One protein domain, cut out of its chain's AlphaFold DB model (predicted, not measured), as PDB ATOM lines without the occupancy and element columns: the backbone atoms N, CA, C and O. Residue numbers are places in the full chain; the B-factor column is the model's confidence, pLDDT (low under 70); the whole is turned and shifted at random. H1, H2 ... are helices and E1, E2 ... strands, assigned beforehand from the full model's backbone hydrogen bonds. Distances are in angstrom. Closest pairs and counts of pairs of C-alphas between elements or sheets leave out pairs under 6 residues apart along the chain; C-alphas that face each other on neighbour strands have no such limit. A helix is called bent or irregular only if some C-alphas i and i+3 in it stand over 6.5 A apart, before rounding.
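Overview. This is residues 2 to 87 and 274 to 384 of the 513 residues of the protein "Glutaminase" of Pandoraea sputorum (UniProt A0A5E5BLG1). A twisted sheet of five strands is the core, with helices over both faces: H3 and H7 cover one, H4 the other, making three layers, while H5 and H6 lie on opposite faces towards its E6 edge. H1 packs on H3 and H2 on H1, outside the sheet; the small strand pair E1 and E9 lies just past the end of H7, and the hairpin E4 and E5 follows H4. The printed part has 197 residues with seven named helices and nine named strands, in the order H1 H2 E1 H3 E2 E3 H4 E4 E5 H5 H6 E6 E7 E8 H7 E9. The main sheet, E3 E2 E8 E7 E6, is antiparallel; the class is mixed, and the whole is compact, with a radius of gyration of the C-alphas of 16.4 A and spans of 47 by 46 by 30 A.

Arrangement. Begin with H1, residues 2 to 12, which touches H2, residues 21 to 26, at a steep tilt of 53 degrees, opposite ways; the closest C-alphas are those of Asp 4 and Val 24, 6.2 A apart. E1, residues 28 to 30, is the parallel neighbour of E9, residues 381 to 383, with N 29 and O 381 2.8 A apart. H3, residues 33 to 43, touches H1, closest at the C-alphas of Leu 6 and Ser 42, 6.0 A. E2, residues 67 to 72, and E3, residues 77 to 82, form a hairpin, with N 70 and O 79 at 2.9 A. H3 is on their sheet at a height of 8.9 A, slantwise to E3 at 47 degrees on the local plane. H4, residues 274 to 285, is on the opposite face at a height of 6.5 A. E4, residues 289 to 291, and E5, residues 298 to 300, form a hairpin, with N 290 and O 299 at 2.9 A. H5, residues 304 to 317, touches H4 with residues 307 to 311 alone, closest at the C-alphas of Phe 284 and Ala 307, 4.7 A. H6, residues 320 to 330, touches H5 about perpendicular at 82 degrees, closest at the C-alphas of Ser 317 and Ser 323, 5.6 A. E6, residues 332 to 336, E7, residues 341 to 346, and E8, residues 352 to 357, make a meander, each strand the antiparallel neighbour of the one before; look at N 335 and O 343, 2.9 A, and N 344 and O 354, 2.9 A. E8 is also antiparallel to E2, with N 69 and O 355 at 2.9 A. H7, residues 368 to 379, runs along E8 at 12 degrees on the local plane, on the same face as H3, which it touches at the C-alphas of Val 39 and Trp 373, 6.0 A. In the helices other than H6 every O i to N i+4 pair is within hydrogen-bond range; in H6 it is 5 of 7.

Along the chain. Find C-alpha 2 at (161.651, 167.318, 130.950), where H1 begins; it is 15.1 A long. H3 measures 15.6 A, H4 15.9 A, H5 19.9 A and H7 16.9 A. E2, from C-alpha 67 at (149.502, 166.695, 144.737), measures 17.3 A, and E3 and E8 17.2 A each. H6 is irregular, with C-alphas 321 and 324 7.6 A apart. E9 ends at C-alpha 383, at (148.392, 157.589, 126.351).

Size, cuts and confidence. The two C-alphas farthest apart are those of Gly 18 and Pro 303, 49.6 A. Residues 88 to 273 are not printed, and C-alphas 87 and 274 are 8.4 A apart across that cut. Of the links printed whole, H3 to E2 is long, through residues 44 to 66. Mean pLDDT of the printed part is 81.0; it is under 70 at residues 2 to 26, 45 to 50, 55, 58 and 321 to 331.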
ATOM      1  N   ALA A   2     161.332 166.043 130.291       66.50
ATOM      2  CA  ALA A   2     161.651 167.318 130.950       66.50
ATOM      3  C   ALA A   2     161.805 168.490 129.960       66.50
ATOM      4  O   ALA A   2     161.077 169.469 130.063       66.50
ATOM      5  N   ALA A   3     162.645 168.344 128.924       66.25
ATOM      6  CA  ALA A   3     162.798 169.353 127.867       66.25
ATOM      7  C   ALA A   3     161.489 169.660 127.106       66.25
ATOM      8  O   ALA A   3     161.214 170.814 126.796       66.25
ATOM      9  N   ASP A   4     160.642 168.651 126.858       64.94
ATOM     10  CA  ASP A   4     159.348 168.852 126.188       64.94
ATOM     11  C   ASP A   4     158.378 169.665 127.076       64.94
ATOM     12  O   ASP A   4     157.623 170.503 126.588       64.94
ATOM     13  N   LEU A   5     158.404 169.432 128.393       64.25
ATOM     14  CA  LEU A   5     157.547 170.103 129.377       64.25
ATOM     15  C   LEU A   5     158.044 171.508 129.727       64.25
ATOM     16  O   LEU A   5     157.227 172.416 129.870       64.25
ATOM     17  N   LEU A   6     159.364 171.710 129.770       63.00
ATOM     18  CA  LEU A   6     159.996 173.030 129.771       63.00
ATOM     19  C   LEU A   6     159.615 173.817 128.513       63.00
ATOM     20  O   LEU A   6     159.240 174.976 128.624       63.00
ATOM     21  N   HIS A   7     159.579 173.191 127.335       63.31
ATOM     22  CA  HIS A   7     159.104 173.857 126.123       63.31
ATOM     23  C   HIS A   7     157.605 174.219 126.196       63.31
ATOM     24  O   HIS A   7     157.236 175.357 125.917       63.31
ATOM     25  N   VAL A   8     156.727 173.311 126.654       60.97
ATOM     26  CA  VAL A   8     155.295 173.626 126.883       60.97
ATOM     27  C   VAL A   8     155.123 174.737 127.921       60.97
ATOM     28  O   VAL A   8     154.200 175.547 127.800       60.97
ATOM     29  N   ARG A   9     156.006 174.807 128.923       61.28
ATOM     30  CA  ARG A   9     156.079 175.925 129.864       61.28
ATOM     31  C   ARG A   9     156.448 177.214 129.138       61.28
ATOM     32  O   ARG A   9     155.610 178.112 129.124       61.28
ATOM     33  N   ASN A  10     157.608 177.262 128.493       58.31
ATOM     34  CA  ASN A  10     158.153 178.430 127.804       58.31
ATOM     35  C   ASN A  10     157.150 179.000 126.788       58.31
ATOM     36  O   ASN A  10     156.774 180.164 126.899       58.31
ATOM     37  N   VAL A  11     156.579 178.160 125.916       56.59
ATOM     38  CA  VAL A  11     155.535 178.562 124.953       56.59
ATOM     39  C   VAL A  11     154.281 179.105 125.648       56.59
ATOM     40  O   VAL A  11     153.706 180.094 125.199       56.59
ATOM     41  N   SER A  12     153.841 178.499 126.758       55.31
ATOM     42  CA  SER A  12     152.670 178.989 127.507       55.31
ATOM     43  C   SER A  12     152.922 180.253 128.336       55.31
ATOM     44  O   SER A  12     151.962 180.927 128.696       55.31
ATOM     45  N   GLU A  13     154.185 180.553 128.646       59.16
ATOM     46  CA  GLU A  13     154.632 181.732 129.399       59.16
ATOM     47  C   GLU A  13     155.196 182.823 128.451       59.16
ATOM     48  O   GLU A  13     155.709 183.838 128.910       59.16
ATOM     49  N   GLY A  14     155.046 182.653 127.127       45.94
ATOM     50  CA  GLY A  14     155.362 183.654 126.097       45.94
ATOM     51  C   GLY A  14     156.805 183.648 125.574       45.94
ATOM     52  O   GLY A  14     157.127 184.427 124.676       45.94
ATOM     53  N   ALA A  15     157.668 182.767 126.080       46.56
ATOM     54  CA  ALA A  15     159.048 182.639 125.626       46.56
ATOM     55  C   ALA A  15     159.128 181.905 124.272       46.56
ATOM     56  O   ALA A  15     158.593 180.807 124.100       46.56
ATOM     57  N   ARG A  16     159.818 182.518 123.300       44.91
ATOM     58  CA  ARG A  16     160.070 181.947 121.969       44.91
ATOM     59  C   ARG A  16     161.383 181.162 121.966       44.91
ATOM     60  O   ARG A  16     162.448 181.764 121.928       44.91
ATOM     61  N   GLU A  17     161.301 179.836 121.918       44.34
ATOM     62  CA  GLU A  17     162.444 178.955 121.642       44.34
ATOM     63  C   GLU A  17     162.157 178.064 120.426       44.34
ATOM     64  O   GLU A  17     161.020 177.644 120.207       44.34
ATOM     65  N   GLY A  18     163.195 177.796 119.628       43.47
ATOM     66  CA  GLY A  18     163.124 177.302 118.243       43.47
ATOM     67  C   GLY A  18     162.721 175.838 118.025       43.47
ATOM     68  O   GLY A  18     163.262 175.191 117.131       43.47
ATOM     69  N   VAL A  19     161.779 175.303 118.800       43.09
ATOM     70  CA  VAL A  19     161.133 174.007 118.533       43.09
ATOM     71  C   VAL A  19     159.697 174.275 118.083       43.09
ATOM     72  O   VAL A  19     158.977 175.015 118.747       43.09
ATOM     73  N   SER A  20     159.256 173.691 116.960       46.88
ATOM     74  CA  SER A  20     157.860 173.860 116.519       46.88
ATOM     75  C   SER A  20     156.908 173.267 117.570       46.88
ATOM     76  O   SER A  20     157.049 172.082 117.905       46.88
ATOM     77  N   PRO A  21     155.887 174.020 118.035       46.97
ATOM     78  CA  PRO A  21     154.907 173.520 119.002       46.97
ATOM     79  C   PRO A  21     154.220 172.222 118.543       46.97
ATOM     80  O   PRO A  21     153.840 171.380 119.360       46.97
ATOM     81  N   SER A  22     154.112 172.021 117.224       51.31
ATOM     82  CA  SER A  22     153.515 170.835 116.604       51.31
ATOM     83  C   SER A  22     154.167 169.505 117.019       51.31
ATOM     84  O   SER A  22     153.475 168.486 117.078       51.31
ATOM     85  N   THR A  23     155.462 169.494 117.352       50.75
ATOM     86  CA  THR A  23     156.203 168.265 117.681       50.75
ATOM     87  C   THR A  23     155.834 167.733 119.065       50.75
ATOM     88  O   THR A  23     155.578 166.537 119.231       50.75
ATOM     89  N   VAL A  24     155.744 168.619 120.065       54.91
ATOM     90  CA  VAL A  24     155.428 168.226 121.447       54.91
ATOM     91  C   VAL A  24     153.964 167.808 121.587       54.91
ATOM     92  O   VAL A  24     153.688 166.827 122.271       54.91
ATOM     93  N   TYR A  25     153.037 168.468 120.887       58.50
ATOM     94  CA  TYR A  25     151.612 168.120 120.936       58.50
ATOM     95  C   TYR A  25     151.250 166.827 120.183       58.50
ATOM     96  O   TYR A  25     150.181 166.270 120.419       58.50
ATOM     97  N   ARG A  26     152.116 166.321 119.290       63.62
ATOM     98  CA  ARG A  26     151.898 165.046 118.571       63.62
ATOM     99  C   ARG A  26     152.509 163.837 119.281       63.62
ATOM    100  O   ARG A  26     151.940 162.747 119.229       63.62
ATOM    101  N   LYS A  27     153.649 164.016 119.951       72.38
ATOM    102  CA  LYS A  27     154.385 162.956 120.656       72.38
ATOM    103  C   LYS A  27     153.530 162.317 121.769       72.38
ATOM    104  O   LYS A  27     153.018 163.056 122.603       72.38
ATOM    105  N   PRO A  28     153.377 160.980 121.823       76.94
ATOM    106  CA  PRO A  28     152.590 160.324 122.866       76.94
ATOM    107  C   PRO A  28     153.343 160.280 124.207       76.94
ATOM    108  O   PRO A  28     154.503 159.868 124.266       76.94
ATOM    109  N   TYR A  29     152.663 160.642 125.295       80.62
ATOM    110  CA  TYR A  29     153.184 160.624 126.666       80.62
ATOM    111  C   TYR A  29     152.447 159.584 127.502       80.62
ATOM    112  O   TYR A  29     151.240 159.689 127.697       80.62
ATOM    113  N   VAL A  30     153.165 158.582 128.015       85.50
ATOM    114  CA  VAL A  30     152.553 157.573 128.890       85.50
ATOM    115  C   VAL A  30     152.172 158.222 130.219       85.50
ATOM    116  O   VAL A  30     153.048 158.698 130.939       85.50
ATOM    117  N   LEU A  31     150.881 158.210 130.557       88.38
ATOM    118  CA  LEU A  31     150.387 158.665 131.851       88.38
ATOM    119  C   LEU A  31     150.888 157.717 132.950       88.38
ATOM    120  O   LEU A  31     150.421 156.586 133.078       88.38
ATOM    121  N   ASN A  32     151.880 158.173 133.709       89.88
ATOM    122  CA  ASN A  32     152.494 157.455 134.819       89.88
ATOM    123  C   ASN A  32     153.054 158.449 135.857       89.88
ATOM    124  O   ASN A  32     153.083 159.661 135.626       89.88
ATOM    125  N   ALA A  33     153.529 157.931 136.992       92.31
ATOM    126  CA  ALA A  33     154.066 158.757 138.070       92.31
ATOM    127  C   ALA A  33     155.269 159.624 137.638       92.31
ATOM    128  O   ALA A  33     155.419 160.749 138.109       92.31
ATOM    129  N   ALA A  34     156.116 159.152 136.716       89.62
ATOM    130  CA  ALA A  34     157.253 159.936 136.228       89.62
ATOM    131  C   ALA A  34     156.797 161.184 135.448       89.62
ATOM    132  O   ALA A  34     157.351 162.265 135.652       89.62
ATOM    133  N   LEU A  35     155.757 161.055 134.613       91.06
ATOM    134  CA  LEU A  35     155.167 162.180 133.890       91.06
ATOM    135  C   LEU A  35     154.545 163.201 134.846       91.06
ATOM    136  O   LEU A  35     154.833 164.390 134.729       91.06
ATOM    137  N   LEU A  36     153.719 162.758 135.799       94.06
ATOM    138  CA  LEU A  36     153.043 163.681 136.715       94.06
ATOM    139  C   LEU A  36     154.036 164.411 137.637       94.06
ATOM    140  O   LEU A  36     153.911 165.618 137.828       94.06
ATOM    141  N   ASN A  37     155.080 163.728 138.120       92.19
ATOM    142  CA  ASN A  37     156.162 164.370 138.878       92.19
ATOM    143  C   ASN A  37     156.925 165.425 138.052       92.19
ATOM    144  O   ASN A  37     157.386 166.424 138.601       92.19
ATOM    145  N   GLU A  38     157.070 165.231 136.738       88.94
ATOM    146  CA  GLU A  38     157.668 166.230 135.841       88.94
ATOM    147  C   GLU A  38     156.706 167.397 135.549       88.94
ATOM    148  O   GLU A  38     157.147 168.537 135.428       88.94
ATOM    149  N   VAL A  39     155.390 167.159 135.500       90.56
ATOM    150  CA  VAL A  39     154.379 168.233 135.421       90.56
ATOM    151  C   VAL A  39     154.406 169.108 136.679       90.56
ATOM    152  O   VAL A  39     154.387 170.331 136.546       90.56
ATOM    153  N   ILE A  40     154.536 168.512 137.873       90.69
ATOM    154  CA  ILE A  40     154.750 169.263 139.120       90.69
ATOM    155  C   ILE A  40     156.043 170.088 139.019       90.69
ATOM    156  O   ILE A  40     155.992 171.314 139.098       90.69
ATOM    157  N   ARG A  41     157.193 169.439 138.779       87.31
ATOM    158  CA  ARG A  41     158.512 170.106 138.764       87.31
ATOM    159  C   ARG A  41     158.628 171.213 137.712       87.31
ATOM    160  O   ARG A  41     159.124 172.289 138.023       87.31
ATOM    161  N   SER A  42     158.140 170.994 136.491       80.75
ATOM    162  CA  SER A  42     158.231 171.984 135.403       80.75
ATOM    163  C   SER A  42     157.397 173.249 135.642       80.75
ATOM    164  O   SER A  42     157.708 174.299 135.073       80.75
ATOM    165  N   ARG A  43     156.359 173.176 136.486       79.69
ATOM    166  CA  ARG A  43     155.441 174.287 136.796       79.69
ATOM    167  C   ARG A  43     155.569 174.846 138.209       79.69
ATOM    168  O   ARG A  43     154.908 175.845 138.494       79.69
ATOM    169  N   ALA A  44     156.412 174.241 139.044       76.12
ATOM    170  CA  ALA A  44     156.695 174.718 140.385       76.12
ATOM    171  C   ALA A  44     157.180 176.175 140.344       76.12
ATOM    172  O   ALA A  44     158.155 176.526 139.669       76.12
ATOM    173  N   SER A  45     156.470 177.022 141.073       68.19
ATOM    174  CA  SER A  45     156.913 178.351 141.464       68.19
ATOM    175  C   SER A  45     157.699 178.229 142.777       68.19
ATOM    176  O   SER A  45     157.498 177.272 143.532       68.19
ATOM    177  N   PRO A  46     158.590 179.182 143.100       61.25
ATOM    178  CA  PRO A  46     159.066 179.332 144.471       61.25
ATOM    179  C   PRO A  46     157.864 179.441 145.418       61.25
ATOM    180  O   PRO A  46     156.913 180.158 145.102       61.25
ATOM    181  N   VAL A  47     157.898 178.713 146.536       57.44
ATOM    182  CA  VAL A  47     156.812 178.694 147.535       57.44
ATOM    183  C   VAL A  47     156.555 180.113 148.052       57.44
ATOM    184  O   VAL A  47     157.508 180.819 148.379       57.44
ATOM    185  N   GLY A  48     155.282 180.514 148.144       50.97
ATOM    186  CA  GLY A  48     154.884 181.820 148.678       50.97
ATOM    187  C   GLY A  48     154.911 182.953 147.651       50.97
ATOM    188  O   GLY A  48     155.179 184.099 148.011       50.97
ATOM    189  N   LYS A  49     154.664 182.649 146.368       57.25
ATOM    190  CA  LYS A  49     154.414 183.681 145.341       57.25
ATOM    191  C   LYS A  49     152.934 184.036 145.206       57.25
ATOM    192  O   LYS A  49     152.630 185.115 144.699       57.25
ATOM    193  N   GLY A  50     152.038 183.146 145.618       61.25
ATOM    194  CA  GLY A  50     150.640 183.459 145.871       61.25
ATOM    195  C   GLY A  50     150.414 183.870 147.328       61.25
ATOM    196  O   GLY A  50     151.331 184.310 148.028       61.25
ATOM    197  N   ARG A  51     149.168 183.737 147.785       71.69
ATOM    198  CA  ARG A  51     148.818 183.809 149.209       71.69
ATOM    199  C   ARG A  51     147.879 182.654 149.552       71.69
ATOM    200  O   ARG A  51     146.784 182.609 148.991       71.69
ATOM    201  N   PRO A  52     148.256 181.744 150.466       77.06
ATOM    202  CA  PRO A  52     147.324 180.765 151.008       77.06
ATOM    203  C   PRO A  52     146.164 181.450 151.725       77.06
ATOM    204  O   PRO A  52     146.348 182.538 152.281       77.06
ATOM    205  N   VAL A  53     144.990 180.812 151.737       76.38
ATOM    206  CA  VAL A  53     143.792 181.360 152.389       76.38
ATOM    207  C   VAL A  53     144.082 181.755 153.843       76.38
ATOM    208  O   VAL A  53     144.773 181.047 154.570       76.38
ATOM    209  N   GLN A  54     143.596 182.925 154.253       70.25
ATOM    210  CA  GLN A  54     143.760 183.458 155.606       70.25
ATOM    211  C   GLN A  54     142.383 183.681 156.229       70.25
ATOM    212  O   GLN A  54     141.432 184.007 155.522       70.25
ATOM    213  N   GLY A  55     142.287 183.553 157.552       66.25
ATOM    214  CA  GLY A  55     141.091 183.950 158.301       66.25
ATOM    215  C   GLY A  55     139.913 182.970 158.288       66.25
ATOM    216  O   GLY A  55     138.881 183.314 158.849       66.25
ATOM    217  N   ILE A  56     140.045 181.762 157.723       71.94
ATOM    218  CA  ILE A  56     139.075 180.675 157.957       71.94
ATOM    219  C   ILE A  56     139.542 179.882 159.191       71.94
ATOM    220  O   ILE A  56     140.597 179.238 159.118       71.94
ATOM    221  N   PRO A  57     138.809 179.904 160.323       71.88
ATOM    222  CA  PRO A  57     139.202 179.169 161.523       71.88
ATOM    223  C   PRO A  57     139.373 177.670 161.247       71.88
ATOM    224  O   PRO A  57     138.711 177.107 160.382       71.88
ATOM    225  N   GLY A  58     140.287 177.008 161.957       68.12
ATOM    226  CA  GLY A  58     140.520 175.566 161.806       68.12
ATOM    227  C   GLY A  58     141.174 175.122 160.486       68.12
ATOM    228  O   GLY A  58     141.496 173.938 160.363       68.12
ATOM    229  N   THR A  59     141.422 176.021 159.524       71.75
ATOM    230  CA  THR A  59     142.253 175.725 158.339       71.75
ATOM    231  C   THR A  59     143.743 175.901 158.647       71.75
ATOM    232  O   THR A  59     144.140 176.711 159.483       71.75
ATOM    233  N   ASN A  60     144.592 175.112 157.984       77.19
ATOM    234  CA  ASN A  60     146.052 175.183 158.103       77.19
ATOM    235  C   ASN A  60     146.673 174.920 156.721       77.19
ATOM    236  O   ASN A  60     147.182 173.820 156.475       77.19
ATOM    237  N   PRO A  61     146.552 175.878 155.785       80.69
ATOM    238  CA  PRO A  61     146.907 175.661 154.393       80.69
ATOM    239  C   PRO A  61     148.418 175.463 154.237       80.69
ATOM    240  O   PRO A  61     149.237 176.301 154.617       80.69
ATOM    241  N   ARG A  62     148.792 174.323 153.656       83.19
ATOM    242  CA  ARG A  62     150.182 173.876 153.535       83.19
ATOM    243  C   ARG A  62     150.767 174.236 152.168       83.19
ATOM    244  O   ARG A  62     150.685 173.459 151.217       83.19
ATOM    245  N   ALA A  63     151.346 175.432 152.055       83.62
ATOM    246  CA  ALA A  63     151.902 175.957 150.801       83.62
ATOM    247  C   ALA A  63     153.104 175.154 150.257       83.62
ATOM    248  O   ALA A  63     153.446 175.261 149.081       83.62
ATOM    249  N   GLU A  64     153.754 174.327 151.075       86.81
ATOM    250  CA  GLU A  64     154.790 173.403 150.620       86.81
ATOM    251  C   GLU A  64     154.215 172.206 149.841       86.81
ATOM    252  O   GLU A  64     154.890 171.662 148.961       86.81
ATOM    253  N   LYS A  65     152.959 171.827 150.129       91.31
ATOM    254  CA  LYS A  65     152.318 170.597 149.649       91.31
ATOM    255  C   LYS A  65     151.843 170.706 148.208       91.31
ATOM    256  O   LYS A  65     151.265 171.714 147.794       91.31
ATOM    257  N   ARG A  66     152.069 169.640 147.438       93.75
ATOM    258  CA  ARG A  66     151.710 169.545 146.014       93.75
ATOM    259  C   ARG A  66     151.242 168.137 145.685       93.75
ATOM    260  O   ARG A  66     151.998 167.192 145.872       93.75
ATOM    261  N   ALA A  67     150.032 167.991 145.154       96.69
ATOM    262  CA  ALA A  67     149.502 166.695 144.737       96.69
ATOM    263  C   ALA A  67     148.756 166.777 143.400       96.69
ATOM    264  O   ALA A  67     148.039 167.746 143.135       96.69
ATOM    265  N   ILE A  68     148.890 165.729 142.586       97.56
ATOM    266  CA  ILE A  68     148.108 165.510 141.361       97.56
ATOM    267  C   ILE A  68     147.643 164.058 141.346       97.56
ATOM    268  O   ILE A  68     148.468 163.157 141.488       97.56
ATOM    269  N   SER A  69     146.357 163.850 141.071       98.19
ATOM    270  CA  SER A  69     145.773 162.550 140.744       98.19
ATOM    271  C   SER A  69     145.040 162.625 139.401       98.19
ATOM    272  O   SER A  69     144.242 163.535 139.181       98.19
ATOM    273  N   VAL A  70     145.303 161.684 138.487       97.50
ATOM    274  CA  VAL A  70     144.632 161.576 137.174       97.50
ATOM    275  C   VAL A  70     144.038 160.179 137.022       97.50
ATOM    276  O   VAL A  70     144.741 159.195 137.239       97.50
ATOM    277  N   MET A  71     142.768 160.077 136.627       95.81
ATOM    278  CA  MET A  71     142.022 158.812 136.574       95.81
ATOM    279  C   MET A  71     141.419 158.562 135.184       95.81
ATOM    280  O   MET A  71     140.822 159.468 134.602       95.81
ATOM    281  N   ASP A  72     141.551 157.335 134.662       93.50
ATOM    282  CA  ASP A  72     140.832 156.863 133.466       93.50
ATOM    283  C   ASP A  72     139.485 156.269 133.867       93.50
ATOM    284  O   ASP A  72     139.402 155.179 134.440       93.50
ATOM    285  N   THR A  73     138.412 156.976 133.529       90.69
ATOM    286  CA  THR A  73     137.058 156.639 133.969       90.69
ATOM    287  C   THR A  73     136.564 155.291 133.450       90.69
ATOM    288  O   THR A  73     135.744 154.648 134.100       90.69
ATOM    289  N   ARG A  74     137.092 154.807 132.317       90.06
ATOM    290  CA  ARG A  74     136.704 153.509 131.735       90.06
ATOM    291  C   ARG A  74     137.266 152.313 132.492       90.06
ATOM    292  O   ARG A  74     136.727 151.217 132.353       90.06
ATOM    293  N   THR A  75     138.389 152.500 133.186       89.69
ATOM    294  CA  THR A  75     139.141 151.422 133.847       89.69
ATOM    295  C   THR A  75     139.228 151.590 135.355       89.69
ATOM    296  O   THR A  75     139.736 150.693 136.013       89.69
ATOM    297  N   GLY A  76     138.797 152.729 135.907       90.88
ATOM    298  CA  GLY A  76     138.938 153.045 137.329       90.88
ATOM    299  C   GLY A  76     140.375 153.342 137.766       90.88
ATOM    300  O   GLY A  76     140.602 153.679 138.924       90.88
ATOM    301  N   LYS A  77     141.363 153.220 136.870       93.75
ATOM    302  CA  LYS A  77     142.780 153.323 137.226       93.75
ATOM    303  C   LYS A  77     143.178 154.773 137.434       93.75
ATOM    304  O   LYS A  77     143.006 155.602 136.541       93.75
ATOM    305  N   ILE A  78     143.751 155.032 138.602       95.25
ATOM    306  CA  ILE A  78     144.257 156.329 139.031       95.25
ATOM    307  C   ILE A  78     145.790 156.318 139.053       95.25
ATOM    308  O   ILE A  78     146.418 155.294 139.325       95.25
ATOM    309  N   VAL A  79     146.393 157.451 138.712       96.56
ATOM    310  CA  VAL A  79     147.827 157.710 138.839       96.56
ATOM    311  C   VAL A  79     147.979 158.966 139.684       96.56
ATOM    312  O   VAL A  79     147.570 160.046 139.254       96.56
ATOM    313  N   SER A  80     148.585 158.806 140.853       97.44
ATOM    314  CA  SER A  80     148.690 159.833 141.891       97.44
ATOM    315  C   SER A  80     150.160 160.083 142.230       97.44
ATOM    316  O   SER A  80     150.968 159.150 142.216       97.44
ATOM    317  N   VAL A  81     150.537 161.339 142.485       97.75
ATOM    318  CA  VAL A  81     151.908 161.735 142.862       97.75
ATOM    319  C   VAL A  81     151.934 162.937 143.805       97.75
ATOM    320  O   VAL A  81     150.963 163.693 143.902       97.75
ATOM    321  N   GLY A  82     153.094 163.149 144.432       95.75
ATOM    322  CA  GLY A  82     153.320 164.208 145.409       95.75
ATOM    323  C   GLY A  82     152.694 163.856 146.756       95.75
ATOM    324  O   GLY A  82     152.643 162.688 147.138       95.75
ATOM    325  N   ASP A  83     152.180 164.853 147.464       95.81
ATOM    326  CA  ASP A  83     151.521 164.708 148.765       95.81
ATOM    327  C   ASP A  83     150.096 164.129 148.649       95.81
ATOM    328  O   ASP A  83     149.145 164.643 149.233       95.81
ATOM    329  N   MET A  84     149.914 163.058 147.872       93.00
ATOM    330  CA  MET A  84     148.597 162.522 147.500       93.00
ATOM    331  C   MET A  84     147.738 162.046 148.681       93.00
ATOM    332  O   MET A  84     146.523 161.962 148.543       93.00
ATOM    333  N   HIS A  85     148.331 161.784 149.850       92.50
ATOM    334  CA  HIS A  85     147.615 161.429 151.084       92.50
ATOM    335  C   HIS A  85     147.354 162.619 152.024       92.50
ATOM    336  O   HIS A  85     146.723 162.445 153.065       92.50
ATOM    337  N   HIS A  86     147.817 163.828 151.685       93.75
ATOM    338  CA  HIS A  86     147.487 165.027 152.449       93.75
ATOM    339  C   HIS A  86     145.978 165.287 152.367       93.75
ATOM    340  O   HIS A  86     145.418 165.415 151.276       93.75
ATOM    341  N   ARG A  87     145.331 165.334 153.536       94.19
ATOM    342  CA  ARG A  87     143.927 165.715 153.674       94.19
ATOM    343  C   ARG A  87     143.819 167.230 153.808       94.19
ATOM    344  O   ARG A  87     144.519 167.819 154.629       94.19
ATOM    345  N   THR A 274     143.374 164.323 146.876       97.94
ATOM    346  CA  THR A 274     143.194 164.375 145.411       97.94
ATOM    347  C   THR A 274     142.604 163.086 144.823       97.94
ATOM    348  O   THR A 274     141.977 163.144 143.772       97.94
ATOM    349  N   GLU A 275     142.723 161.936 145.487       98.00
ATOM    350  CA  GLU A 275     142.137 160.678 145.002       98.00
ATOM    351  C   GLU A 275     140.625 160.608 145.247       98.00
ATOM    352  O   GLU A 275     139.881 160.234 144.339       98.00
ATOM    353  N   ASP A 276     140.155 161.048 146.420       98.38
ATOM    354  CA  ASP A 276     138.729 161.227 146.728       98.38
ATOM    355  C   ASP A 276     138.064 162.087 145.634       98.38
ATOM    356  O   ASP A 276     137.062 161.704 145.027       98.38
ATOM    357  N   MET A 277     138.676 163.237 145.324       98.31
ATOM    358  CA  MET A 277     138.131 164.195 144.362       98.31
ATOM    359  C   MET A 277     138.270 163.746 142.901       98.31
ATOM    360  O   MET A 277     137.421 164.092 142.080       98.31
ATOM    361  N   ALA A 278     139.278 162.937 142.560       97.88
ATOM    362  CA  ALA A 278     139.362 162.300 141.247       97.88
ATOM    363  C   ALA A 278     138.249 161.252 141.049       97.88
ATOM    364  O   ALA A 278     137.680 161.177 139.960       97.88
ATOM    365  N   ASN A 279     137.874 160.503 142.096       98.00
ATOM    366  CA  ASN A 279     136.723 159.596 142.049       98.00
ATOM    367  C   ASN A 279     135.400 160.368 141.872       98.00
ATOM    368  O   ASN A 279     134.606 160.015 140.999       98.00
ATOM    369  N   VAL A 280     135.197 161.472 142.605       98.31
ATOM    370  CA  VAL A 280     134.038 162.375 142.420       98.31
ATOM    371  C   VAL A 280     133.980 162.904 140.978       98.31
ATOM    372  O   VAL A 280     132.938 162.827 140.322       98.31
ATOM    373  N   ALA A 281     135.115 163.372 140.444       97.50
ATOM    374  CA  ALA A 281     135.235 163.818 139.056       97.50
ATOM    375  C   ALA A 281     134.853 162.711 138.058       97.50
ATOM    376  O   ALA A 281     134.126 162.968 137.097       97.50
ATOM    377  N   ALA A 282     135.323 161.480 138.290       96.81
ATOM    378  CA  ALA A 282     135.083 160.335 137.419       96.81
ATOM    379  C   ALA A 282     133.601 159.959 137.355       96.81
ATOM    380  O   ALA A 282     133.098 159.700 136.260       96.81
ATOM    381  N   VAL A 283     132.893 159.988 138.491       97.38
ATOM    382  CA  VAL A 283     131.449 159.718 138.542       97.38
ATOM    383  C   VAL A 283     130.674 160.756 137.728       97.38
ATOM    384  O   VAL A 283     129.896 160.379 136.852       97.38
ATOM    385  N   PHE A 284     130.924 162.055 137.936       94.81
ATOM    386  CA  PHE A 284     130.253 163.107 137.158       94.81
ATOM    387  C   PHE A 284     130.606 163.062 135.666       94.81
ATOM    388  O   PHE A 284     129.742 163.277 134.820       94.81
ATOM    389  N   ARG A 285     131.857 162.740 135.314       91.81
ATOM    390  CA  ARG A 285     132.282 162.603 133.914       91.81
ATOM    391  C   ARG A 285     131.594 161.443 133.187       91.81
ATOM    392  O   ARG A 285     131.434 161.513 131.973       91.81
ATOM    393  N   SER A 286     131.207 160.393 133.906       90.50
ATOM    394  CA  SER A 286     130.803 159.103 133.328       90.50
ATOM    395  C   SER A 286     129.301 158.837 133.435       90.50
ATOM    396  O   SER A 286     128.902 157.688 133.626       90.50
ATOM    397  N   GLY A 287     128.466 159.881 133.394       90.19
ATOM    398  CA  GLY A 287     127.014 159.740 133.545       90.19
ATOM    399  C   GLY A 287     126.628 159.044 134.856       90.19
ATOM    400  O   GLY A 287     125.720 158.218 134.883       90.19
ATOM    401  N   GLY A 288     127.373 159.302 135.935       92.31
ATOM    402  CA  GLY A 288     127.122 158.737 137.259       92.31
ATOM    403  C   GLY A 288     127.674 157.325 137.487       92.31
ATOM    404  O   GLY A 288     127.433 156.755 138.553       92.31
ATOM    405  N   MET A 289     128.416 156.763 136.528       95.56
ATOM    406  CA  MET A 289     129.068 155.458 136.661       95.56
ATOM    407  C   MET A 289     130.439 155.538 137.330       95.56
ATOM    408  O   MET A 289     131.230 156.446 137.087       95.56
ATOM    409  N   GLN A 290     130.754 154.512 138.113       94.31
ATOM    410  CA  GLN A 290     132.046 154.307 138.758       94.31
ATOM    411  C   GLN A 290     132.564 152.910 138.383       94.31
ATOM    412  O   GLN A 290     131.807 151.936 138.420       94.31
ATOM    413  N   VAL A 291     133.841 152.802 138.007       92.19
ATOM    414  CA  VAL A 291     134.472 151.538 137.579       92.19
ATOM    415  C   VAL A 291     135.512 151.118 138.606       92.19
ATOM    416  O   VAL A 291     136.328 151.931 139.036       92.19
ATOM    417  N   ASP A 292     135.441 149.883 139.089       89.94
ATOM    418  CA  ASP A 292     136.464 149.311 139.965       89.94
ATOM    419  C   ASP A 292     137.771 149.041 139.204       89.94
ATOM    420  O   ASP A 292     137.747 148.546 138.078       89.94
ATOM    421  N   ALA A 293     138.907 149.385 139.813       87.62
ATOM    422  CA  ALA A 293     140.212 149.369 139.146       87.62
ATOM    423  C   ALA A 293     140.836 147.968 139.034       87.62
ATOM    424  O   ALA A 293     141.687 147.738 138.164       87.62
ATOM    425  N   GLU A 294     140.431 147.063 139.926       86.94
ATOM    426  CA  GLU A 294     140.939 145.699 140.050       86.94
ATOM    427  C   GLU A 294     140.081 144.724 139.236       86.94
ATOM    428  O   GLU A 294     140.588 144.052 138.338       86.94
ATOM    429  N   HIS A 295     138.767 144.729 139.469       87.69
ATOM    430  CA  HIS A 295     137.816 143.787 138.877       87.69
ATOM    431  C   HIS A 295     137.143 144.316 137.599       87.69
ATOM    432  O   HIS A 295     136.505 143.559 136.871       87.69
ATOM    433  N   GLY A 296     137.226 145.623 137.320       88.69
ATOM    434  CA  GLY A 296     136.502 146.267 136.214       88.69
ATOM    435  C   GLY A 296     134.991 146.415 136.446       88.69
ATOM    436  O   GLY A 296     134.279 146.905 135.563       88.69
ATOM    437  N   THR A 297     134.491 146.013 137.620       92.31
ATOM    438  CA  THR A 297     133.075 146.055 138.001       92.31
ATOM    439  C   THR A 297     132.525 147.473 137.905       92.31
ATOM    440  O   THR A 297     133.127 148.426 138.401       92.31
ATOM    441  N   ARG A 298     131.359 147.625 137.274       94.12
ATOM    442  CA  ARG A 298     130.713 148.922 137.057       94.12
ATOM    443  C   ARG A 298     129.536 149.098 138.010       94.12
ATOM    444  O   ARG A 298     128.678 148.225 138.080       94.12
ATOM    445  N   ARG A 299     129.461 150.241 138.693       95.38
ATOM    446  CA  ARG A 299     128.352 150.601 139.592       95.38
ATOM    447  C   ARG A 299     127.796 151.977 139.233       95.38
ATOM    448  O   ARG A 299     128.562 152.927 139.090       95.38
ATOM    449  N   GLN A 300     126.473 152.081 139.115       96.00
ATOM    450  CA  GLN A 300     125.772 153.364 139.025       96.00
ATOM    451  C   GLN A 300     125.719 153.968 140.435       96.00
ATOM    452  O   GLN A 300     125.175 153.348 141.349       96.00
ATOM    453  N   ILE A 301     126.337 155.134 140.626       97.06
ATOM    454  CA  ILE A 301     126.374 155.854 141.911       97.06
ATOM    455  C   ILE A 301     125.340 156.983 141.931       97.06
ATOM    456  O   ILE A 301     124.676 157.189 142.940       97.06
ATOM    457  N   LEU A 302     125.175 157.673 140.800       94.56
ATOM    458  CA  LEU A 302     124.139 158.682 140.562       94.56
ATOM    459  C   LEU A 302     123.422 158.373 139.242       94.56
ATOM    460  O   LEU A 302     124.072 157.850 138.340       94.56
ATOM    461  N   PRO A 303     122.135 158.709 139.059       94.44
ATOM    462  CA  PRO A 303     121.498 158.682 137.743       94.44
ATOM    463  C   PRO A 303     122.215 159.611 136.750       94.44
ATOM    464  O   PRO A 303     122.621 160.715 137.120       94.44
ATOM    465  N   ALA A 304     122.316 159.198 135.481       89.38
ATOM    466  CA  ALA A 304     123.040 159.948 134.450       89.38
ATOM    467  C   ALA A 304     122.562 161.401 134.310       89.38
ATOM    468  O   ALA A 304     123.382 162.311 134.343       89.38
ATOM    469  N   ALA A 305     121.245 161.634 134.299       86.56
ATOM    470  CA  ALA A 305     120.671 162.980 134.229       86.56
ATOM    471  C   ALA A 305     121.157 163.915 135.356       86.56
ATOM    472  O   ALA A 305     121.395 165.094 135.107       86.56
ATOM    473  N   ILE A 306     121.352 163.399 136.579       93.56
ATOM    474  CA  ILE A 306     121.885 164.185 137.704       93.56
ATOM    475  C   ILE A 306     123.380 164.440 137.499       93.56
ATOM    476  O   ILE A 306     123.833 165.578 137.586       93.56
ATOM    477  N   ALA A 307     124.146 163.389 137.198       91.94
ATOM    478  CA  ALA A 307     125.593 163.484 137.027       91.94
ATOM    479  C   ALA A 307     125.991 164.425 135.877       91.94
ATOM    480  O   ALA A 307     126.872 165.267 136.055       91.94
ATOM    481  N   ASP A 308     125.307 164.329 134.736       85.50
ATOM    482  CA  ASP A 308     125.543 165.177 133.572       85.50
ATOM    483  C   ASP A 308     125.121 166.625 133.840       85.50
ATOM    484  O   ASP A 308     125.872 167.536 133.501       85.50
ATOM    485  N   TYR A 309     123.988 166.871 134.510       87.25
ATOM    486  CA  TYR A 309     123.580 168.227 134.902       87.25
ATOM    487  C   TYR A 309     124.599 168.877 135.855       87.25
ATOM    488  O   TYR A 309     124.993 170.031 135.664       87.25
ATOM    489  N   VAL A 310     125.100 168.116 136.835       90.88
ATOM    490  CA  VAL A 310     126.131 168.571 137.782       90.88
ATOM    491  C   VAL A 310     127.452 168.868 137.082       90.88
ATOM    492  O   VAL A 310     128.022 169.945 137.273       90.88
ATOM    493  N   ARG A 311     127.907 167.968 136.203       87.62
ATOM    494  CA  ARG A 311     129.067 168.196 135.333       87.62
ATOM    495  C   ARG A 311     128.886 169.476 134.508       87.62
ATOM    496  O   ARG A 311     129.776 170.322 134.504       87.62
ATOM    497  N   CYS A 312     127.721 169.652 133.880       81.50
ATOM    498  CA  CYS A 312     127.424 170.810 133.039       81.50
ATOM    499  C   CYS A 312     127.464 172.139 133.804       81.50
ATOM    500  O   CYS A 312     128.044 173.095 133.293       81.50
ATOM    501  N   SER A 313     126.909 172.205 135.019       84.06
ATOM    502  CA  SER A 313     126.988 173.413 135.858       84.06
ATOM    503  C   SER A 313     128.442 173.763 136.210       84.06
ATOM    504  O   SER A 313     128.866 174.914 136.053       84.06
ATOM    505  N   ASN A 314     129.242 172.758 136.592       84.56
ATOM    506  CA  ASN A 314     130.659 172.935 136.925       84.56
ATOM    507  C   ASN A 314     131.489 173.432 135.737       84.56
ATOM    508  O   ASN A 314     132.346 174.295 135.912       84.56
ATOM    509  N   ASP A 315     131.247 172.908 134.533       76.44
ATOM    510  CA  ASP A 315     131.959 173.341 133.325       76.44
ATOM    511  C   ASP A 315     131.746 174.831 133.018       76.44
ATOM    512  O   ASP A 315     132.624 175.470 132.442       76.44
ATOM    513  N   ILE A 316     130.567 175.362 133.359       72.69
ATOM    514  CA  ILE A 316     130.141 176.729 133.032       72.69
ATOM    515  C   ILE A 316     130.557 177.728 134.125       72.69
ATOM    516  O   ILE A 316     130.906 178.863 133.810       72.69
ATOM    517  N   SER A 317     130.528 177.322 135.400       75.06
ATOM    518  CA  SER A 317     130.604 178.243 136.552       75.06
ATOM    519  C   SER A 317     131.629 177.871 137.636       75.06
ATOM    520  O   SER A 317     131.764 178.573 138.639       75.06
ATOM    521  N   GLY A 318     132.346 176.752 137.490       74.31
ATOM    522  CA  GLY A 318     133.027 176.119 138.618       74.31
ATOM    523  C   GLY A 318     134.392 176.692 139.035       74.31
ATOM    524  O   GLY A 318     134.862 176.371 140.131       74.31
ATOM    525  N   SER A 319     135.029 177.553 138.239       70.44
ATOM    526  CA  SER A 319     136.363 178.129 138.528       70.44
ATOM    527  C   SER A 319     136.321 179.623 138.888       70.44
ATOM    528  O   SER A 319     137.256 180.359 138.571       70.44
ATOM    529  N   TYR A 320     135.234 180.065 139.533       71.94
ATOM    530  CA  TYR A 320     134.962 181.473 139.864       71.94
ATOM    531  C   TYR A 320     135.038 182.373 138.612       71.94
ATOM    532  O   TYR A 320     134.604 181.951 137.533       71.94
ATOM    533  N   GLU A 321     135.605 183.575 138.719       66.75
ATOM    534  CA  GLU A 321     135.740 184.552 137.629       66.75
ATOM    535  C   GLU A 321     136.619 184.025 136.470       66.75
ATOM    536  O   GLU A 321     136.546 184.510 135.341       66.75
ATOM    537  N   GLU A 322     137.422 182.979 136.702       64.94
ATOM    538  CA  GLU A 322     138.267 182.354 135.678       64.94
ATOM    539  C   GLU A 322     137.558 181.250 134.868       64.94
ATOM    540  O   GLU A 322     138.174 180.698 133.953       64.94
ATOM    541  N   SER A 323     136.285 180.930 135.144       65.38
ATOM    542  CA  SER A 323     135.548 179.814 134.507       65.38
ATOM    543  C   SER A 323     135.589 179.847 132.974       65.38
ATOM    544  O   SER A 323     135.988 178.862 132.346       65.38
ATOM    545  N   GLU A 324     135.288 180.995 132.355       61.38
ATOM    546  CA  GLU A 324     135.373 181.139 130.894       61.38
ATOM    547  C   GLU A 324     136.816 180.941 130.391       61.38
ATOM    548  O   GLU A 324     137.057 180.266 129.387       61.38
ATOM    549  N   THR A 325     137.801 181.486 131.111       62.34
ATOM    550  CA  THR A 325     139.219 181.388 130.742       62.34
ATOM    551  C   THR A 325     139.728 179.947 130.818       62.34
ATOM    552  O   THR A 325     140.442 179.512 129.908       62.34
ATOM    553  N   GLN A 326     139.345 179.184 131.847       63.56
ATOM    554  CA  GLN A 326     139.711 177.772 131.984       63.56
ATOM    555  C   GLN A 326     139.108 176.925 130.860       63.56
ATOM    556  O   GLN A 326     139.830 176.146 130.227       63.56
ATOM    557  N   PHE A 327     137.833 177.131 130.525       62.06
ATOM    558  CA  PHE A 327     137.212 176.394 129.428       62.06
ATOM    559  C   PHE A 327     137.842 176.764 128.072       62.06
ATOM    560  O   PHE A 327     138.318 175.884 127.350       62.06
ATOM    561  N   ARG A 328     137.950 178.063 127.750       60.28
ATOM    562  CA  ARG A 328     138.439 178.542 126.440       60.28
ATOM    563  C   ARG A 328     139.928 178.298 126.198       60.28
ATOM    564  O   ARG A 328     140.296 177.939 125.081       60.28
ATOM    565  N   LYS A 329     140.798 178.510 127.195       59.69
ATOM    566  CA  LYS A 329     142.261 178.376 127.020       59.69
ATOM    567  C   LYS A 329     142.777 176.978 127.345       59.69
ATOM    568  O   LYS A 329     143.726 176.522 126.706       59.69
ATOM    569  N   ASN A 330     142.182 176.310 128.335       61.34
ATOM    570  CA  ASN A 330     142.704 175.053 128.868       61.34
ATOM    571  C   ASN A 330     141.852 173.829 128.523       61.34
ATOM    572  O   ASN A 330     142.338 172.727 128.760       61.34
ATOM    573  N   ALA A 331     140.650 173.981 127.945       67.00
ATOM    574  CA  ALA A 331     139.705 172.880 127.711       67.00
ATOM    575  C   ALA A 331     139.469 172.056 128.994       67.00
ATOM    576  O   ALA A 331     139.584 170.827 129.021       67.00
ATOM    577  N   PHE A 332     139.216 172.765 130.092       73.69
ATOM    578  CA  PHE A 332     138.955 172.198 131.408       73.69
ATOM    579  C   PHE A 332     137.605 172.691 131.923       73.69
ATOM    580  O   PHE A 332     137.277 173.865 131.766       73.69
ATOM    581  N   GLY A 333     136.850 171.792 132.550       76.00
ATOM    582  CA  GLY A 333     135.613 172.100 133.261       76.00
ATOM    583  C   GLY A 333     135.570 171.298 134.556       76.00
ATOM    584  O   GLY A 333     135.928 170.115 134.572       76.00
ATOM    585  N   GLY A 334     135.238 171.963 135.659       85.81
ATOM    586  CA  GLY A 334     135.534 171.469 136.999       85.81
ATOM    587  C   GLY A 334     135.336 172.536 138.071       85.81
ATOM    588  O   GLY A 334     135.038 173.687 137.755       85.81
ATOM    589  N   LYS A 335     135.510 172.156 139.339       91.94
ATOM    590  CA  LYS A 335     135.306 173.029 140.499       91.94
ATOM    591  C   LYS A 335     136.609 173.244 141.268       91.94
ATOM    592  O   LYS A 335     137.382 172.310 141.476       91.94
ATOM    593  N   THR A 336     136.821 174.480 141.705       90.25
ATOM    594  CA  THR A 336     137.925 174.901 142.579       90.25
ATOM    595  C   THR A 336     137.452 175.152 144.019       90.25
ATOM    596  O   THR A 336     136.262 175.398 144.257       90.25
ATOM    597  N   GLY A 337     138.372 175.097 144.981       87.81
ATOM    598  CA  GLY A 337     138.153 175.466 146.380       87.81
ATOM    599  C   GLY A 337     139.334 176.262 146.945       87.81
ATOM    600  O   GLY A 337     140.478 176.038 146.554       87.81
ATOM    601  N   VAL A 338     139.049 177.173 147.880       85.62
ATOM    602  CA  VAL A 338     140.024 178.136 148.433       85.62
ATOM    603  C   VAL A 338     141.158 177.511 149.255       85.62
ATOM    604  O   VAL A 338     142.156 178.171 149.498       85.62
ATOM    605  N   ASP A 339     141.074 176.229 149.623       85.00
ATOM    606  CA  ASP A 339     142.205 175.495 150.227       85.00
ATOM    607  C   ASP A 339     143.278 175.108 149.179       85.00
ATOM    608  O   ASP A 339     144.300 174.515 149.500       85.00
ATOM    609  N   GLY A 340     143.052 175.422 147.895       88.38
ATOM    610  CA  GLY A 340     143.946 175.089 146.780       88.38
ATOM    611  C   GLY A 340     143.585 173.802 146.032       88.38
ATOM    612  O   GLY A 340     144.345 173.352 145.170       88.38
ATOM    613  N   GLY A 341     142.432 173.206 146.344       94.00
ATOM    614  CA  GLY A 341     141.871 172.059 145.633       94.00
ATOM    615  C   GLY A 341     141.245 172.436 144.286       94.00
ATOM    616  O   GLY A 341     140.555 173.449 144.164       94.00
ATOM    617  N   ILE A 342     141.451 171.598 143.269       94.69
ATOM    618  CA  ILE A 342     140.753 171.657 141.976       94.69
ATOM    619  C   ILE A 342     140.398 170.230 141.553       94.69
ATOM    620  O   ILE A 342     141.248 169.349 141.657       94.69
ATOM    621  N   PHE A 343     139.198 169.998 141.014       96.94
ATOM    622  CA  PHE A 343     138.848 168.737 140.347       96.94
ATOM    623  C   PHE A 343     138.021 168.960 139.079       96.94
ATOM    624  O   PHE A 343     137.247 169.913 139.005       96.94
ATOM    625  N   GLY A 344     138.150 168.088 138.074       93.25
ATOM    626  CA  GLY A 344     137.350 168.189 136.851       93.25
ATOM    627  C   GLY A 344     137.785 167.298 135.689       93.25
ATOM    628  O   GLY A 344     138.575 166.366 135.837       93.25
ATOM    629  N   SER A 345     137.247 167.607 134.510       86.62
ATOM    630  CA  SER A 345     137.424 166.847 133.269       86.62
ATOM    631  C   SER A 345     138.519 167.436 132.380       86.62
ATOM    632  O   SER A 345     138.533 168.638 132.103       86.62
ATOM    633  N   LEU A 346     139.396 166.579 131.854       83.81
ATOM    634  CA  LEU A 346     140.377 166.942 130.832       83.81
ATOM    635  C   LEU A 346     139.726 166.794 129.443       83.81
ATOM    636  O   LEU A 346     139.801 165.728 128.846       83.81
ATOM    637  N   TYR A 347     139.054 167.822 128.904       75.88
ATOM    638  CA  TYR A 347     138.211 167.655 127.700       75.88
ATOM    639  C   TYR A 347     138.963 167.230 126.429       75.88
ATOM    640  O   TYR A 347     138.346 166.664 125.528       75.88
ATOM    641  N   ARG A 348     140.285 167.432 126.354       74.94
ATOM    642  CA  ARG A 348     141.116 166.891 125.258       74.94
ATOM    643  C   ARG A 348     141.337 165.377 125.351       74.94
ATOM    644  O   ARG A 348     141.734 164.762 124.367       74.94
ATOM    645  N   HIS A 349     141.028 164.784 126.500       79.94
ATOM    646  CA  HIS A 349     141.188 163.372 126.824       79.94
ATOM    647  C   HIS A 349     139.848 162.822 127.306       79.94
ATOM    648  O   HIS A 349     139.575 162.805 128.500       79.94
ATOM    649  N   ALA A 350     138.998 162.362 126.382       73.75
ATOM    650  CA  ALA A 350     137.571 162.106 126.633       73.75
ATOM    651  C   ALA A 350     137.229 161.268 127.890       73.75
ATOM    652  O   ALA A 350     136.139 161.429 128.441       73.75
ATOM    653  N   ASN A 351     138.155 160.415 128.338       82.88
ATOM    654  CA  ASN A 351     138.010 159.491 129.465       82.88
ATOM    655  C   ASN A 351     138.887 159.838 130.684       82.88
ATOM    656  O   ASN A 351     138.965 159.032 131.605       82.88
ATOM    657  N   LEU A 352     139.594 160.975 130.688       90.06
ATOM    658  CA  LEU A 352     140.462 161.363 131.801       90.06
ATOM    659  C   LEU A 352     139.845 162.486 132.636       90.06
ATOM    660  O   LEU A 352     139.399 163.518 132.127       90.06
ATOM    661  N   VAL A 353     139.908 162.296 133.947       95.19
ATOM    662  CA  VAL A 353     139.629 163.326 134.948       95.19
ATOM    663  C   VAL A 353     140.874 163.583 135.782       95.19
ATOM    664  O   VAL A 353     141.773 162.744 135.856       95.19
ATOM    665  N   VAL A 354     140.934 164.756 136.398       96.62
ATOM    666  CA  VAL A 354     142.068 165.207 137.203       96.62
ATOM    667  C   VAL A 354     141.578 165.849 138.490       96.62
ATOM    668  O   VAL A 354     140.564 166.549 138.497       96.62
ATOM    669  N   ALA A 355     142.337 165.652 139.559       97.62
ATOM    670  CA  ALA A 355     142.279 166.468 140.755       97.62
ATOM    671  C   ALA A 355     143.691 166.911 141.155       97.62
ATOM    672  O   ALA A 355     144.658 166.159 141.023       97.62
ATOM    673  N   THR A 356     143.814 168.143 141.636       96.44
ATOM    674  CA  THR A 356     145.081 168.745 142.061       96.44
ATOM    675  C   THR A 356     144.911 169.455 143.392       96.44
ATOM    676  O   THR A 356     143.848 170.017 143.648       96.44
ATOM    677  N   HIS A 357     145.970 169.503 144.192       95.50
ATOM    678  CA  HIS A 357     146.028 170.333 145.390       95.50
ATOM    679  C   HIS A 357     147.358 171.078 145.469       95.50
ATOM    680  O   HIS A 357     148.424 170.455 145.424       95.50
ATOM    681  N   HIS A 358     147.276 172.396 145.636       92.50
ATOM    682  CA  HIS A 358     148.375 173.238 146.095       92.50
ATOM    683  C   HIS A 358     147.811 174.538 146.668       92.50
ATOM    684  O   HIS A 358     147.153 175.288 145.943       92.50
ATOM    685  N   ALA A 359     148.072 174.798 147.949       88.31
ATOM    686  CA  ALA A 359     147.416 175.860 148.710       88.31
ATOM    687  C   ALA A 359     147.856 177.295 148.353       88.31
ATOM    688  O   ALA A 359     147.278 178.244 148.872       88.31
ATOM    689  N   ASP A 360     148.860 177.487 147.487       85.38
ATOM    690  CA  ASP A 360     149.295 178.825 147.065       85.38
ATOM    691  C   ASP A 360     148.350 179.388 145.979       85.38
ATOM    692  O   ASP A 360     148.334 178.924 144.829       85.38
ATOM    693  N   LEU A 361     147.510 180.360 146.359       83.94
ATOM    694  CA  LEU A 361     146.435 180.886 145.510       83.94
ATOM    695  C   LEU A 361     146.870 182.083 144.659       83.94
ATOM    696  O   LEU A 361     147.666 182.927 145.077       83.94
ATOM    697  N   ASN A 362     146.270 182.194 143.474       80.88
ATOM    698  CA  ASN A 362     146.284 183.399 142.652       80.88
ATOM    699  C   ASN A 362     145.308 184.470 143.215       80.88
ATOM    700  O   ASN A 362     144.511 184.173 144.108       80.88
ATOM    701  N   PRO A 363     145.312 185.714 142.691       78.44
ATOM    702  CA  PRO A 363     144.398 186.769 143.148       78.44
ATOM    703  C   PRO A 363     142.895 186.479 142.976       78.44
ATOM    704  O   PRO A 363     142.090 187.165 143.594       78.44
ATOM    705  N   ALA A 364     142.515 185.478 142.172       73.38
ATOM    706  CA  ALA A 364     141.135 185.009 141.998       73.38
ATOM    707  C   ALA A 364     140.773 183.834 142.940       73.38
ATOM    708  O   ALA A 364     139.771 183.152 142.740       73.38
ATOM    709  N   GLY A 365     141.604 183.543 143.951       78.00
ATOM    710  CA  GLY A 365     141.342 182.494 144.944       78.00
ATOM    711  C   GLY A 365     141.520 181.056 144.435       78.00
ATOM    712  O   GLY A 365     141.104 180.114 145.107       78.00
ATOM    713  N   ASN A 366     142.141 180.866 143.267       82.25
ATOM    714  CA  ASN A 366     142.380 179.555 142.660       82.25
ATOM    715  C   ASN A 366     143.846 179.114 142.802       82.25
ATOM    716  O   ASN A 366     144.758 179.936 142.739       82.25
ATOM    717  N   SER A 367     144.102 177.803 142.896       87.62
ATOM    718  CA  SER A 367     145.474 177.266 142.898       87.62
ATOM    719  C   SER A 367     146.194 177.544 141.572       87.62
ATOM    720  O   SER A 367     145.896 176.931 140.539       87.62
ATOM    721  N   GLY A 368     147.167 178.460 141.599       84.31
ATOM    722  CA  GLY A 368     147.868 178.913 140.395       84.31
ATOM    723  C   GLY A 368     148.741 177.827 139.762       84.31
ATOM    724  O   GLY A 368     148.782 177.695 138.537       84.31
ATOM    725  N   GLU A 369     149.413 177.003 140.574       88.06
ATOM    726  CA  GLU A 369     150.146 175.837 140.062       88.06
ATOM    727  C   GLU A 369     149.194 174.742 139.565       88.06
ATOM    728  O   GLU A 369     149.407 174.220 138.470       88.06
ATOM    729  N   GLY A 370     148.102 174.460 140.291       90.12
ATOM    730  CA  GLY A 370     147.094 173.470 139.896       90.12
ATOM    731  C   GLY A 370     146.538 173.723 138.493       90.12
ATOM    732  O   GLY A 370     146.560 172.840 137.632       90.12
ATOM    733  N   GLN A 371     146.150 174.968 138.203       86.06
ATOM    734  CA  GLN A 371     145.711 175.375 136.865       86.06
ATOM    735  C   GLN A 371     146.804 175.198 135.792       86.06
ATOM    736  O   GLN A 371     146.513 174.750 134.678       86.06
ATOM    737  N   LYS A 372     148.075 175.506 136.100       86.00
ATOM    738  CA  LYS A 372     149.206 175.293 135.173       86.00
ATOM    739  C   LYS A 372     149.457 173.807 134.901       86.00
ATOM    740  O   LYS A 372     149.768 173.450 133.759       86.00
ATOM    741  N   TRP A 373     149.309 172.942 135.904       91.00
ATOM    742  CA  TRP A 373     149.407 171.488 135.747       91.00
ATOM    743  C   TRP A 373     148.302 170.961 134.831       91.00
ATOM    744  O   TRP A 373     148.602 170.297 133.840       91.00
ATOM    745  N   ILE A 374     147.049 171.341 135.089       88.50
ATOM    746  CA  ILE A 374     145.877 170.976 134.276       88.50
ATOM    747  C   ILE A 374     146.042 171.458 132.825       88.50
ATOM    748  O   ILE A 374     145.896 170.670 131.890       88.50
ATOM    749  N   SER A 375     146.437 172.722 132.624       82.31
ATOM    750  CA  SER A 375     146.741 173.289 131.300       82.31
ATOM    751  C   SER A 375     147.816 172.487 130.559       82.31
ATOM    752  O   SER A 375     147.724 172.280 129.350       82.31
ATOM    753  N   THR A 376     148.834 172.012 131.282       83.38
ATOM    754  CA  THR A 376     149.915 171.194 130.721       83.38
ATOM    755  C   THR A 376     149.401 169.806 130.333       83.38
ATOM    756  O   THR A 376     149.587 169.404 129.189       83.38
ATOM    757  N   LEU A 377     148.684 169.110 131.222       85.50
ATOM    758  CA  LEU A 377     148.114 167.780 130.964       85.50
ATOM    759  C   LEU A 377     147.154 167.769 129.766       85.50
ATOM    760  O   LEU A 377     147.252 166.887 128.914       85.50
ATOM    761  N   ASN A 378     146.280 168.772 129.648       79.75
ATOM    762  CA  ASN A 378     145.381 168.898 128.500       79.75
ATOM    763  C   ASN A 378     146.135 169.131 127.178       79.75
ATOM    764  O   ASN A 378     145.680 168.676 126.133       79.75
ATOM    765  N   LYS A 379     147.285 169.818 127.192       75.38
ATOM    766  CA  LYS A 379     148.093 170.072 125.983       75.38
ATOM    767  C   LYS A 379     148.882 168.849 125.501       75.38
ATOM    768  O   LYS A 379     149.173 168.763 124.311       75.38
ATOM    769  N   LEU A 380     149.239 167.920 126.388       78.38
ATOM    770  CA  LEU A 380     149.960 166.695 126.028       78.38
ATOM    771  C   LEU A 380     149.049 165.685 125.319       78.38
ATOM    772  O   LEU A 380     147.889 165.526 125.688       78.38
ATOM    773  N   ASN A 381     149.601 164.915 124.379       79.44
ATOM    774  CA  ASN A 381     148.959 163.712 123.841       79.44
ATOM    775  C   ASN A 381     149.161 162.536 124.820       79.44
ATOM    776  O   ASN A 381     150.138 161.789 124.720       79.44
ATOM    777  N   LEU A 382     148.292 162.426 125.827       80.94
ATOM    778  CA  LEU A 382     148.371 161.405 126.875       80.94
ATOM    779  C   LEU A 382     147.917 160.029 126.363       80.94
ATOM    780  O   LEU A 382     146.839 159.881 125.794       80.94
ATOM    781  N   VAL A 383     148.716 158.996 126.632       78.25
ATOM    782  CA  VAL A 383     148.392 157.589 126.351       78.25
ATOM    783  C   VAL A 383     148.470 156.752 127.625       78.25
ATOM    784  O   VAL A 383     149.315 156.978 128.489       78.25
ATOM    785  N   LEU A 384     147.591 155.762 127.761       70.94
ATOM    786  CA  LEU A 384     147.506 154.941 128.971       70.94
ATOM    787  C   LEU A 384     148.470 153.740 128.925       70.94
ATOM    788  O   LEU A 384     148.650 153.156 127.853       70.94
TER     789      LEU A 384